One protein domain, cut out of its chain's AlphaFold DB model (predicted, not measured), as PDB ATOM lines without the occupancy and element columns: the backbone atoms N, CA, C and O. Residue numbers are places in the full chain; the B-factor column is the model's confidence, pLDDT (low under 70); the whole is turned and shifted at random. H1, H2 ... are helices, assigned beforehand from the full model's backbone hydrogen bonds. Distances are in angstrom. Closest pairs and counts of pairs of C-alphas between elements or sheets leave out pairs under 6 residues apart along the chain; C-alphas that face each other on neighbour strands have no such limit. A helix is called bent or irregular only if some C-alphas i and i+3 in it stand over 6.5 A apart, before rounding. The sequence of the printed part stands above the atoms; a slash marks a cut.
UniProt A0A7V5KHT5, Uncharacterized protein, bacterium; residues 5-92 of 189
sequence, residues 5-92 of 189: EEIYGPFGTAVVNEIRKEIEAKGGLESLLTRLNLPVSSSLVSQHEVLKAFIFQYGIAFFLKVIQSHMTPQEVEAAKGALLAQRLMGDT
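AT A GLANCE: This is residues 5 to 92 of the 189 residues of an uncharacterized protein of bacterium (UniProt A0A7V5KHT5). The longest helix, H6, runs out as an arm from a body of five shorter helices, and residues 85 to 92 at its far end stick out free. In the body H2 and H4 stand apart from each other, H3 packs on H4 and meets H2 only at the corner by their link, H5 packs on residues 15 to 18 of H2, and the short H1 packs on residues 13 to 16 of H2. The printed part has 88 residues with six named helices, H1 to H6 in that order along the chain, and no named strand; the class is all helix. It is compact, with a radius of gyration of the C-alphas of 13.2 A, yet elongated in outline, spanning 42 by 26 by 24 A.

IN THESE COORDINATES: H6, residues 73 to 89, measures 24.3 A from C-alpha 73 at (-69.539, 114.266, 54.156) to C-alpha 89 at (-69.364, 93.256, 42.034). H5 is residues 60 to 68, 12.2 A long, and H4 is residues 44 to 58, 21.4 A. H3 is residues 29 to 35, 10.0 A, and H2 is residues 13 to 26, 20.0 A. H1, residues 5 to 11, begins at C-alpha 5 at (-82.832, 125.304, 34.374) and measures 9.6 A; it is irregular, with C-alphas 7 and 10 at 7.7 A.

HOW THE PARTS SIT: H6 touches no helix but is near H3, H4 and H5. Its closest C-alphas to H5 are those of Val 76 and Val 66, 6.9 A apart, at a shallow tilt of 23 degrees, opposite ways. Its closest to H3 are those of Pro 73 and Arg 35, 5.3 A apart, and the two helices are about perpendicular at 74 degrees. H5 touches H2 the same way at a shallow tilt of 31 degrees, with residues 15 to 18 of H2 alone; the closest C-alphas are those of Val 15 and Leu 64, 6.9 A apart. H3 touches H4 at a steep tilt of 43 degrees, the closest C-alphas being those of Leu 29 and Gln 47, 7.2 A apart. H2 and H3 touch only at the corner, where C-alphas 23 and 29 are 5.7 A apart. H1 touches H2, with residues 13 to 16 of H2 alone, at a steep tilt of 56 degrees; the closest C-alphas are those of Tyr 8 and Val 16, 5.9 A apart. H2 and H4 are apart. Every O i to N i+4 pair is within hydrogen-bond range in H2, H3, H4, H5 and H6; in H1 it is 1 of 3, with 1 of 4 O i to N i+3 pairs within range.

THE WHOLE: The two C-alphas farthest apart are those of Gly 27 and Thr 92, 44.6 A. The printed part has no cut. No link is long; the link from H3 to H4, 8 residues, is short, and the others are tight. The mean pLDDT of the printed part is 91.6, and residues 90 to 92 are under 70.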
ATOM      1  N   GLU A   5     -81.919 126.143  35.151       94.81
ATOM      2  CA  GLU A   5     -82.832 125.304  34.374       94.81
ATOM      3  C   GLU A   5     -82.185 124.819  33.072       94.81
ATOM      4  O   GLU A   5     -82.278 123.640  32.749       94.81
ATOM      5  N   GLU A   6     -81.433 125.668  32.370       95.06
ATOM      6  CA  GLU A   6     -80.643 125.243  31.206       95.06
ATOM      7  C   GLU A   6     -79.501 124.297  31.593       95.06
ATOM      8  O   GLU A   6     -79.152 123.371  30.859       95.06
ATOM      9  N   ILE A   7     -78.881 124.542  32.749       94.50
ATOM     10  CA  ILE A   7     -77.714 123.791  33.212       94.50
ATOM     11  C   ILE A   7     -78.124 122.391  33.680       94.50
ATOM     12  O   ILE A   7     -77.444 121.425  33.317       94.50
ATOM     13  N   TYR A   8     -79.194 122.282  34.471       96.56
ATOM     14  CA  TYR A   8     -79.601 121.046  35.143       96.56
ATOM     15  C   TYR A   8     -80.922 120.449  34.643       96.56
ATOM     16  O   TYR A   8     -81.261 119.335  35.037       96.56
ATOM     17  N   GLY A   9     -81.630 121.119  33.733       94.12
ATOM     18  CA  GLY A   9     -82.866 120.628  33.116       94.12
ATOM     19  C   GLY A   9     -82.788 119.195  32.575       94.12
ATOM     20  O   GLY A   9     -83.719 118.428  32.826       94.12
ATOM     21  N   PRO A  10     -81.679 118.759  31.936       95.31
ATOM     22  CA  PRO A  10     -81.528 117.372  31.484       95.31
ATOM     23  C   PRO A  10     -81.577 116.315  32.600       95.31
ATOM     24  O   PRO A  10     -81.866 115.154  32.319       95.31
ATOM     25  N   PHE A  11     -81.309 116.688  33.856       95.38
ATOM     26  CA  PHE A  11     -81.391 115.786  35.012       95.38
ATOM     27  C   PHE A  11     -82.781 115.768  35.668       95.38
ATOM     28  O   PHE A  11     -83.016 114.987  36.588       95.38
ATOM     29  N   GLY A  12     -83.707 116.603  35.191       95.75
ATOM     30  CA  GLY A  12     -85.073 116.706  35.689       95.75
ATOM     31  C   GLY A  12     -85.294 117.852  36.677       95.75
ATOM     32  O   GLY A  12     -84.379 118.358  37.326       95.75
ATOM     33  N   THR A  13     -86.558 118.250  36.811       96.12
ATOM     34  CA  THR A  13     -86.988 119.400  37.624       96.12
ATOM     35  C   THR A  13     -86.733 119.209  39.117       96.12
ATOM     36  O   THR A  13     -86.404 120.168  39.807       96.12
ATOM     37  N   ALA A  14     -86.805 117.972  39.620       95.81
ATOM     38  CA  ALA A  14     -86.507 117.661  41.019       95.81
ATOM     39  C   ALA A  14     -85.073 118.064  41.409       95.81
ATOM     40  O   ALA A  14     -84.863 118.660  42.460       95.81
ATOM     41  N   VAL A  15     -84.096 117.801  40.532       96.19
ATOM     42  CA  VAL A  15     -82.691 118.182  40.742       96.19
ATOM     43  C   VAL A  15     -82.542 119.699  40.768       96.19
ATOM     44  O   VAL A  15     -81.882 120.231  41.655       96.19
ATOM     45  N   VAL A  16     -83.183 120.396  39.825       96.50
ATOM     46  CA  VAL A  16     -83.158 121.865  39.755       96.50
ATOM     47  C   VAL A  16     -83.721 122.480  41.039       96.50
ATOM     48  O   VAL A  16     -83.106 123.389  41.596       96.50
ATOM     49  N   ASN A  17     -84.850 121.965  41.530       96.38
ATOM     50  CA  ASN A  17     -85.517 122.472  42.728       96.38
ATOM     51  C   ASN A  17     -84.675 122.264  43.991       96.38
ATOM     52  O   ASN A  17     -84.541 123.191  44.786       96.38
ATOM     53  N   GLU A  18     -84.069 121.086  44.163       95.19
ATOM     54  CA  GLU A  18     -83.205 120.817  45.320       95.19
ATOM     55  C   GLU A  18     -81.924 121.662  45.291       95.19
ATOM     56  O   GLU A  18     -81.515 122.202  46.317       95.19
ATOM     57  N   ILE A  19     -81.313 121.847  44.114       94.81
ATOM     58  CA  ILE A  19     -80.143 122.726  43.969       94.81
ATOM     59  C   ILE A  19     -80.519 124.174  44.295       94.81
ATOM     60  O   ILE A  19     -79.796 124.832  45.037       94.81
ATOM     61  N   ARG A  20     -81.651 124.667  43.778       95.31
ATOM     62  CA  ARG A  20     -82.145 126.022  44.069       95.31
ATOM     63  C   ARG A  20     -82.371 126.211  45.569       95.31
ATOM     64  O   ARG A  20     -81.848 127.162  46.138       95.31
ATOM     65  N   LYS A  21     -83.055 125.261  46.208       94.56
ATOM     66  CA  LYS A  21     -83.326 125.271  47.650       94.56
ATOM     67  C   LYS A  21     -82.045 125.301  48.485       94.56
ATOM     68  O   LYS A  21     -81.970 126.036  49.462       94.56
ATOM     69  N   GLU A  22     -81.028 124.524  48.117       92.38
ATOM     70  CA  GLU A  22     -79.740 124.516  48.824       92.38
ATOM     71  C   GLU A  22     -78.945 125.811  48.623       92.38
ATOM     72  O   GLU A  22     -78.348 126.310  49.576       92.38
ATOM     73  N   ILE A  23     -78.969 126.385  47.416       93.00
ATOM     74  CA  ILE A  23     -78.335 127.681  47.139       93.00
ATOM     75  C   ILE A  23     -78.993 128.784  47.977       93.00
ATOM     76  O   ILE A  23     -78.282 129.569  48.600       93.00
ATOM     77  N   GLU A  24     -80.326 128.816  48.030       93.19
ATOM     78  CA  GLU A  24     -81.087 129.789  48.823       93.19
ATOM     79  C   GLU A  24     -80.863 129.605  50.332       93.19
ATOM     80  O   GLU A  24     -80.706 130.585  51.054       93.19
ATOM     81  N   ALA A  25     -80.795 128.360  50.815       92.00
ATOM     82  CA  ALA A  25     -80.653 128.073  52.241       92.00
ATOM     83  C   ALA A  25     -79.241 128.330  52.793       92.00
ATOM     84  O   ALA A  25     -79.101 128.726  53.948       92.00
ATOM     85  N   LYS A  26     -78.189 128.054  52.010       88.94
ATOM     86  CA  LYS A  26     -76.791 128.066  52.489       88.94
ATOM     87  C   LYS A  26     -75.894 129.074  51.778       88.94
ATOM     88  O   LYS A  26     -74.681 129.057  51.970       88.94
ATOM     89  N   GLY A  27     -76.479 129.947  50.963       84.56
ATOM     90  CA  GLY A  27     -75.778 131.077  50.362       84.56
ATOM     91  C   GLY A  27     -74.850 130.717  49.203       84.56
ATOM     92  O   GLY A  27     -73.994 131.523  48.856       84.56
ATOM     93  N   GLY A  28     -74.993 129.537  48.588       90.62
ATOM     94  CA  GLY A  28     -74.251 129.225  47.365       90.62
ATOM     95  C   GLY A  28     -73.956 127.753  47.111       90.62
ATOM     96  O   GLY A  28     -74.160 126.876  47.951       90.62
ATOM     97  N   LEU A  29     -73.420 127.503  45.914       92.69
ATOM     98  CA  LEU A  29     -73.079 126.173  45.410       92.69
ATOM     99  C   LEU A  29     -71.865 125.556  46.126       92.69
ATOM    100  O   LEU A  29     -71.756 124.336  46.222       92.69
ATOM    101  N   GLU A  30     -70.986 126.389  46.678       93.75
ATOM    102  CA  GLU A  30     -69.795 125.971  47.426       93.75
ATOM    103  C   GLU A  30     -70.156 125.117  48.639       93.75
ATOM    104  O   GLU A  30     -69.585 124.050  48.842       93.75
ATOM    105  N   SER A  31     -71.179 125.532  49.391       91.94
ATOM    106  CA  SER A  31     -71.678 124.784  50.546       91.94
ATOM    107  C   SER A  31     -72.152 123.374  50.160       91.94
ATOM    108  O   SER A  31     -71.900 122.400  50.878       91.94
ATOM    109  N   LEU A  32     -72.790 123.248  48.991       93.06
ATOM    110  CA  LEU A  32     -73.260 121.979  48.454       93.06
ATOM    111  C   LEU A  32     -72.085 121.093  48.028       93.06
ATOM    112  O   LEU A  32     -72.085 119.903  48.340       93.06
ATOM    113  N   LEU A  33     -71.081 121.661  47.353       94.56
ATOM    114  CA  LEU A  33     -69.883 120.930  46.934       94.56
ATOM    115  C   LEU A  33     -69.078 120.420  48.130       94.56
ATOM    116  O   LEU A  33     -68.732 119.240  48.161       94.56
ATOM    117  N   THR A  34     -68.865 121.257  49.146       93.50
ATOM    118  CA  THR A  34     -68.185 120.861  50.386       93.50
ATOM    119  C   THR A  34     -68.936 119.732  51.083       93.50
ATOM    120  O   THR A  34     -68.331 118.739  51.484       93.50
ATOM    121  N   ARG A  35     -70.272 119.814  51.163       90.88
ATOM    122  CA  ARG A  35     -71.084 118.735  51.747       90.88
ATOM    123  C   ARG A  35     -70.965 117.428  50.966       90.88
ATOM    124  O   ARG A  35     -70.915 116.357  51.560       90.88
ATOM    125  N   LEU A  36     -70.910 117.508  49.640       93.19
ATOM    126  CA  LEU A  36     -70.718 116.343  48.780       93.19
ATOM    127  C   LEU A  36     -69.271 115.833  48.773       93.19
ATOM    128  O   LEU A  36     -68.993 114.871  48.055       93.19
ATOM    129  N   ASN A  37     -68.367 116.437  49.551       93.75
ATOM    130  CA  ASN A  37     -66.935 116.159  49.547       93.75
ATOM    131  C   ASN A  37     -66.360 116.243  48.116       93.75
ATOM    132  O   ASN A  37     -65.826 115.269  47.576       93.75
ATOM    133  N   LEU A  38     -66.615 117.372  47.446       93.50
ATOM    134  CA  LEU A  38     -66.161 117.688  46.090       93.50
ATOM    135  C   LEU A  38     -65.216 118.899  46.114       93.50
ATOM    136  O   LEU A  38     -65.373 119.774  46.966       93.50
ATOM    137  N   PRO A  39     -64.257 118.986  45.172       92.31
ATOM    138  CA  PRO A  39     -63.331 120.109  45.116       92.31
ATOM    139  C   PRO A  39     -64.076 121.413  44.812       92.31
ATOM    140  O   PRO A  39     -64.764 121.534  43.795       92.31
ATOM    141  N   VAL A  40     -63.915 122.401  45.693       92.81
ATOM    142  CA  VAL A  40     -64.484 123.740  45.515       92.81
ATOM    143  C   VAL A  40     -63.546 124.547  44.624       92.81
ATOM    144  O   VAL A  40     -62.391 124.785  44.963       92.81
ATOM    145  N   SER A  41     -64.036 124.928  43.447       93.00
ATOM    146  CA  SER A  41     -63.302 125.772  42.497       93.00
ATOM    147  C   SER A  41     -63.652 127.241  42.719       93.00
ATOM    148  O   SER A  41     -64.779 127.535  43.093       93.00
ATOM    149  N   SER A  42     -62.745 128.172  42.418       90.62
ATOM    150  CA  SER A  42     -63.024 129.618  42.500       90.62
ATOM    151  C   SER A  42     -63.998 130.120  41.427       90.62
ATOM    152  O   SER A  42     -64.663 131.135  41.606       90.62
ATOM    153  N   SER A  43     -64.099 129.412  40.297       94.44
ATOM    154  CA  SER A  43     -65.027 129.738  39.212       94.44
ATOM    155  C   SER A  43     -66.363 129.021  39.388       94.44
ATOM    156  O   SER A  43     -66.419 127.789  39.406       94.44
ATOM    157  N   LEU A  44     -67.454 129.788  39.408       92.06
ATOM    158  CA  LEU A  44     -68.828 129.278  39.479       92.06
ATOM    159  C   LEU A  44     -69.164 128.330  38.312       92.06
ATOM    160  O   LEU A  44     -69.880 127.346  38.487       92.06
ATOM    161  N   VAL A  45     -68.592 128.564  37.124       93.69
ATOM    162  CA  VAL A  45     -68.761 127.667  35.967       93.69
ATOM    163  C   VAL A  45     -68.160 126.292  36.260       93.69
ATOM    164  O   VAL A  45     -68.828 125.276  36.070       93.69
ATOM    165  N   SER A  46     -66.939 126.255  36.796       94.94
ATOM    166  CA  SER A  46     -66.256 125.008  37.155       94.94
ATOM    167  C   SER A  46     -66.973 124.277  38.291       94.94
ATOM    168  O   SER A  46     -67.103 123.057  38.251       94.94
ATOM    169  N   GLN A  47     -67.523 125.006  39.267       94.88
ATOM    170  CA  GLN A  47     -68.351 124.415  40.323       94.88
ATOM    171  C   GLN A  47     -69.577 123.682  39.744       94.88
ATOM    172  O   GLN A  47     -69.868 122.544  40.126       94.88
ATOM    173  N   HIS A  48     -70.272 124.292  38.775       95.25
ATOM    174  CA  HIS A  48     -71.391 123.639  38.092       95.25
ATOM    175  C   HIS A  48     -70.958 122.391  37.315       95.25
ATOM    176  O   HIS A  48     -71.678 121.391  37.332       95.25
ATOM    177  N   GLU A  49     -69.806 122.425  36.644       95.31
ATOM    178  CA  GLU A  49     -69.258 121.280  35.907       95.31
ATOM    179  C   GLU A  49     -68.906 120.108  36.826       95.31
ATOM    180  O   GLU A  49     -69.304 118.976  36.544       95.31
ATOM    181  N   VAL A  50     -68.253 120.376  37.959       96.12
ATOM    182  CA  VAL A  50     -67.945 119.362  38.980       96.12
ATOM    183  C   VAL A  50     -69.232 118.718  39.500       96.12
ATOM    184  O   VAL A  50     -69.327 117.491  39.582       96.12
ATOM    185  N   LEU A  51     -70.264 119.522  39.780       95.81
ATOM    186  CA  LEU A  51     -71.546 118.994  40.237       95.81
ATOM    187  C   LEU A  51     -72.247 118.148  39.162       95.81
ATOM    188  O   LEU A  51     -72.823 117.104  39.469       95.81
ATOM    189  N   LYS A  52     -72.180 118.557  37.892       95.75
ATOM    190  CA  LYS A  52     -72.710 117.755  36.780       95.75
ATOM    191  C   LYS A  52     -71.996 116.422  36.664       95.75
ATOM    192  O   LYS A  52     -72.663 115.396  36.554       95.75
ATOM    193  N   ALA A  53     -70.666 116.436  36.690       95.75
ATOM    194  CA  ALA A  53     -69.858 115.227  36.620       95.75
ATOM    195  C   ALA A  53     -70.230 114.263  37.755       95.75
ATOM    196  O   ALA A  53     -70.431 113.074  37.513       95.75
ATOM    197  N   PHE A  54     -70.439 114.792  38.962       95.31
ATOM    198  CA  PHE A  54     -70.917 114.016  40.100       95.31
ATOM    199  C   PHE A  54     -72.282 113.355  39.838       95.31
ATOM    200  O   PHE A  54     -72.418 112.138  39.983       95.31
ATOM    201  N   ILE A  55     -73.288 114.121  39.401       95.69
ATOM    202  CA  ILE A  55     -74.628 113.581  39.113       95.69
ATOM    203  C   ILE A  55     -74.570 112.537  37.989       95.69
ATOM    204  O   ILE A  55     -75.249 111.514  38.067       95.69
ATOM    205  N   PHE A  56     -73.743 112.745  36.964       94.62
ATOM    206  CA  PHE A  56     -73.549 111.765  35.894       94.62
ATOM    207  C   PHE A  56     -72.883 110.474  36.382       94.62
ATOM    208  O   PHE A  56     -73.283 109.384  35.974       94.62
ATOM    209  N   GLN A  57     -71.878 110.579  37.251       93.75
ATOM    210  CA  GLN A  57     -71.099 109.433  37.715       93.75
ATOM    211  C   GLN A  57     -71.901 108.525  38.658       93.75
ATOM    212  O   GLN A  57     -71.886 107.299  38.494       93.75
ATOM    213  N   TYR A  58     -72.600 109.124  39.627       93.94
ATOM    214  CA  TYR A  58     -73.313 108.405  40.693       93.94
ATOM    215  C   TYR A  58     -74.823 108.282  40.446       93.94
ATOM    216  O   TYR A  58     -75.479 107.417  41.024       93.94
ATOM    217  N   GLY A  59     -75.374 109.097  39.545       94.94
ATOM    218  CA  GLY A  59     -76.781 109.088  39.163       94.94
ATOM    219  C   GLY A  59     -77.657 110.048  39.972       94.94
ATOM    220  O   GLY A  59     -77.365 110.422  41.109       94.94
ATOM    221  N   ILE A  60     -78.797 110.406  39.375       95.69
ATOM    222  CA  ILE A  60     -79.765 111.369  39.926       95.69
ATOM    223  C   ILE A  60     -80.376 110.875  41.244       95.69
ATOM    224  O   ILE A  60     -80.483 111.637  42.198       95.69
ATOM    225  N   ALA A  61     -80.748 109.594  41.319       94.62
ATOM    226  CA  ALA A  61     -81.373 109.028  42.515       94.62
ATOM    227  C   ALA A  61     -80.442 109.087  43.737       94.62
ATOM    228  O   ALA A  61     -80.886 109.397  44.840       94.62
ATOM    229  N   PHE A  62     -79.149 108.826  43.531       94.94
ATOM    230  CA  PHE A  62     -78.146 108.937  44.585       94.94
ATOM    231  C   PHE A  62     -77.990 110.386  45.047       94.94
ATOM    232  O   PHE A  62     -78.044 110.661  46.241       94.94
ATOM    233  N   PHE A  63     -77.862 111.313  44.097       95.62
ATOM    234  CA  PHE A  63     -77.753 112.739  44.383       95.62
ATOM    235  C   PHE A  63     -78.934 113.268  45.213       95.62
ATOM    236  O   PHE A  63     -78.723 113.880  46.258       95.62
ATOM    237  N   LEU A  64     -80.170 112.980  44.787       95.38
ATOM    238  CA  LEU A  64     -81.373 113.409  45.505       95.38
ATOM    239  C   LEU A  64     -81.438 112.802  46.906       95.38
ATOM    240  O   LEU A  64     -81.706 113.520  47.864       95.38
ATOM    241  N   LYS A  65     -81.119 111.506  47.037       94.88
ATOM    242  CA  LYS A  65     -81.064 110.838  48.339       94.88
ATOM    243  C   LYS A  65     -80.108 111.561  49.283       94.88
ATOM    244  O   LYS A  65     -80.512 111.882  50.389       94.88
ATOM    245  N   VAL A  66     -78.885 111.848  48.833       93.62
ATOM    246  CA  VAL A  66     -77.847 112.497  49.649       93.62
ATOM    247  C   VAL A  66     -78.278 113.884  50.130       93.62
ATOM    248  O   VAL A  66     -78.054 114.225  51.293       93.62
ATOM    249  N   ILE A  67     -78.897 114.682  49.255       92.69
ATOM    250  CA  ILE A  67     -79.372 116.022  49.621       92.69
ATOM    251  C   ILE A  67     -80.519 115.938  50.627       92.69
ATOM    252  O   ILE A  67     -80.466 116.603  51.659       92.69
ATOM    253  N   GLN A  68     -81.519 115.101  50.351       92.88
ATOM    254  CA  GLN A  68     -82.738 115.005  51.156       92.88
ATOM    255  C   GLN A  68     -82.499 114.368  52.523       92.88
ATOM    256  O   GLN A  68     -83.138 114.746  53.501       92.88
ATOM    257  N   SER A  69     -81.571 113.413  52.615       92.69
ATOM    258  CA  SER A  69     -81.218 112.776  53.884       92.69
ATOM    259  C   SER A  69     -80.231 113.590  54.717       92.69
ATOM    260  O   SER A  69     -79.828 113.116  55.772       92.69
ATOM    261  N   HIS A  70     -79.802 114.767  54.242       88.25
ATOM    262  CA  HIS A  70     -78.808 115.611  54.910       88.25
ATOM    263  C   HIS A  70     -77.561 114.833  55.367       88.25
ATOM    264  O   HIS A  70     -77.055 115.055  56.465       88.25
ATOM    265  N   MET A  71     -77.068 113.923  54.519       90.56
ATOM    266  CA  MET A  71     -75.933 113.061  54.861       90.56
ATOM    267  C   MET A  71     -74.677 113.876  55.184       90.56
ATOM    268  O   MET A  71     -74.391 114.892  54.538       90.56
ATOM    269  N   THR A  72     -73.911 113.399  56.165       92.56
ATOM    270  CA  THR A  72     -72.612 113.995  56.502       92.56
ATOM    271  C   THR A  72     -71.582 113.684  55.407       92.56
ATOM    272  O   THR A  72     -71.704 112.663  54.727       92.56
ATOM    273  N   PRO A  73     -70.532 114.506  55.212       91.19
ATOM    274  CA  PRO A  73     -69.539 114.266  54.156       91.19
ATOM    275  C   PRO A  73     -68.897 112.867  54.207       91.19
ATOM    276  O   PRO A  73     -68.659 112.260  53.162       91.19
ATOM    277  N   GLN A  74     -68.686 112.329  55.416       91.81
ATOM    278  CA  GLN A  74     -68.155 110.978  55.633       91.81
ATOM    279  C   GLN A  74     -69.134 109.890  55.168       91.81
ATOM    280  O   GLN A  74     -68.739 108.938  54.496       91.81
ATOM    281  N   GLU A  75     -70.425 110.044  55.467       92.88
ATOM    282  CA  GLU A  75     -71.466 109.124  54.998       92.88
ATOM    283  C   GLU A  75     -71.600 109.154  53.476       92.88
ATOM    284  O   GLU A  75     -71.773 108.106  52.851       92.88
ATOM    285  N   VAL A  76     -71.487 110.339  52.865       92.44
ATOM    286  CA  VAL A  76     -71.514 110.473  51.405       92.44
ATOM    287  C   VAL A  76     -70.344 109.711  50.786       92.44
ATOM    288  O   VAL A  76     -70.547 108.985  49.817       92.44
ATOM    289  N   GLU A  77     -69.134 109.827  51.333       92.88
ATOM    290  CA  GLU A  77     -67.962 109.095  50.841       92.88
ATOM    291  C   GLU A  77     -68.123 107.574  50.977       92.88
ATOM    292  O   GLU A  77     -67.929 106.845  50.000       92.88
ATOM    293  N   ALA A  78     -68.588 107.099  52.136       92.25
ATOM    294  CA  ALA A  78     -68.896 105.687  52.343       92.25
ATOM    295  C   ALA A  78     -69.953 105.183  51.342       92.25
ATOM    296  O   ALA A  78     -69.809 104.108  50.754       92.25
ATOM    297  N   ALA A  79     -70.990 105.983  51.080       92.00
ATOM    298  CA  ALA A  79     -72.048 105.643  50.138       92.00
ATOM    299  C   ALA A  79     -71.568 105.658  48.672       92.00
ATOM    300  O   ALA A  79     -71.966 104.785  47.897       92.00
ATOM    301  N   LYS A  80     -70.673 106.586  48.291       92.88
ATOM    302  CA  LYS A  80     -69.993 106.577  46.979       92.88
ATOM    303  C   LYS A  80     -69.196 105.283  46.806       92.88
ATOM    304  O   LYS A  80     -69.339 104.612  45.784       92.88
ATOM    305  N   GLY A  81     -68.400 104.915  47.814       89.50
ATOM    306  CA  GLY A  81     -67.608 103.685  47.823       89.50
ATOM    307  C   GLY A  81     -68.476 102.433  47.696       89.50
ATOM    308  O   GLY A  81     -68.210 101.581  46.849       89.50
ATOM    309  N   ALA A  82     -69.571 102.360  48.457       88.69
ATOM    310  CA  ALA A  82     -70.528 101.260  48.383       88.69
ATOM    311  C   ALA A  82     -71.177 101.135  46.994       88.69
ATOM    312  O   ALA A  82     -71.296 100.028  46.469       88.69
ATOM    313  N   LEU A  83     -71.553 102.255  46.367       89.19
ATOM    314  CA  LEU A  83     -72.166 102.270  45.035       89.19
ATOM    315  C   LEU A  83     -71.176 101.804  43.957       89.19
ATOM    316  O   LEU A  83     -71.528 101.003  43.089       89.19
ATOM    317  N   LEU A  84     -69.921 102.251  44.036       87.50
ATOM    318  CA  LEU A  84     -68.861 101.807  43.128       87.50
ATOM    319  C   LEU A  84     -68.520 100.325  43.330       87.50
ATOM    320  O   LEU A  84     -68.420  99.589  42.349       87.50
ATOM    321  N   ALA A  85     -68.425  99.861  44.578       86.81
ATOM    322  CA  ALA A  85     -68.205  98.454  44.903       86.81
ATOM    323  C   ALA A  85     -69.359  97.568  44.411       86.81
ATOM    324  O   ALA A  85     -69.126  96.507  43.833       86.81
ATOM    325  N   GLN A  86     -70.607  98.020  44.563       85.38
ATOM    326  CA  GLN A  86     -71.774  97.325  44.026       85.38
ATOM    327  C   GLN A  86     -71.726  97.250  42.498       85.38
ATOM    328  O   GLN A  86     -72.066  96.213  41.935       85.38
ATOM    329  N   ARG A  87     -71.283  98.314  41.817       84.06
ATOM    330  CA  ARG A  87     -71.126  98.320  40.356       84.06
ATOM    331  C   ARG A  87     -70.041  97.347  39.897       84.06
ATOM    332  O   ARG A  87     -70.243  96.648  38.914       84.06
ATOM    333  N   LEU A  88     -68.933  97.267  40.633       82.44
ATOM    334  CA  LEU A  88     -67.823  96.362  40.332       82.44
ATOM    335  C   LEU A  88     -68.179  94.889  40.604       82.44
ATOM    336  O   LEU A  88     -67.813  94.007  39.833       82.44
ATOM    337  N   MET A  89     -68.928  94.613  41.675       78.44
ATOM    338  CA  MET A  89     -69.364  93.256  42.034       78.44
ATOM    339  C   MET A  89     -70.675  92.824  41.348       78.44
ATOM    340  O   MET A  89     -71.033  91.646  41.377       78.44
ATOM    341  N   GLY A  90     -71.397  93.762  40.733       61.00
ATOM    342  CA  GLY A  90     -72.753  93.591  40.208       61.00
ATOM    343  C   GLY A  90     -72.878  92.764  38.928       61.00
ATOM    344  O   GLY A  90     -73.974  92.293  38.636       61.00
ATOM    345  N   ASP A  91     -71.781  92.497  38.216       52.91
ATOM    346  CA  ASP A  91     -71.812  91.687  36.988       52.91
ATOM    347  C   ASP A  91     -71.562  90.184  37.217       52.91
ATOM    348  O   ASP A  91     -71.786  89.372  36.320       52.91
ATOM    349  N   THR A  92     -71.173  89.757  38.425       51.53
ATOM    350  CA  THR A  92     -70.909  88.327  38.699       51.53
ATOM    351  C   THR A  92     -72.134  87.562  39.210       51.53
ATOM    352  O   THR A  92     -72.243  86.353  38.991       51.53
TER     353      THR A  92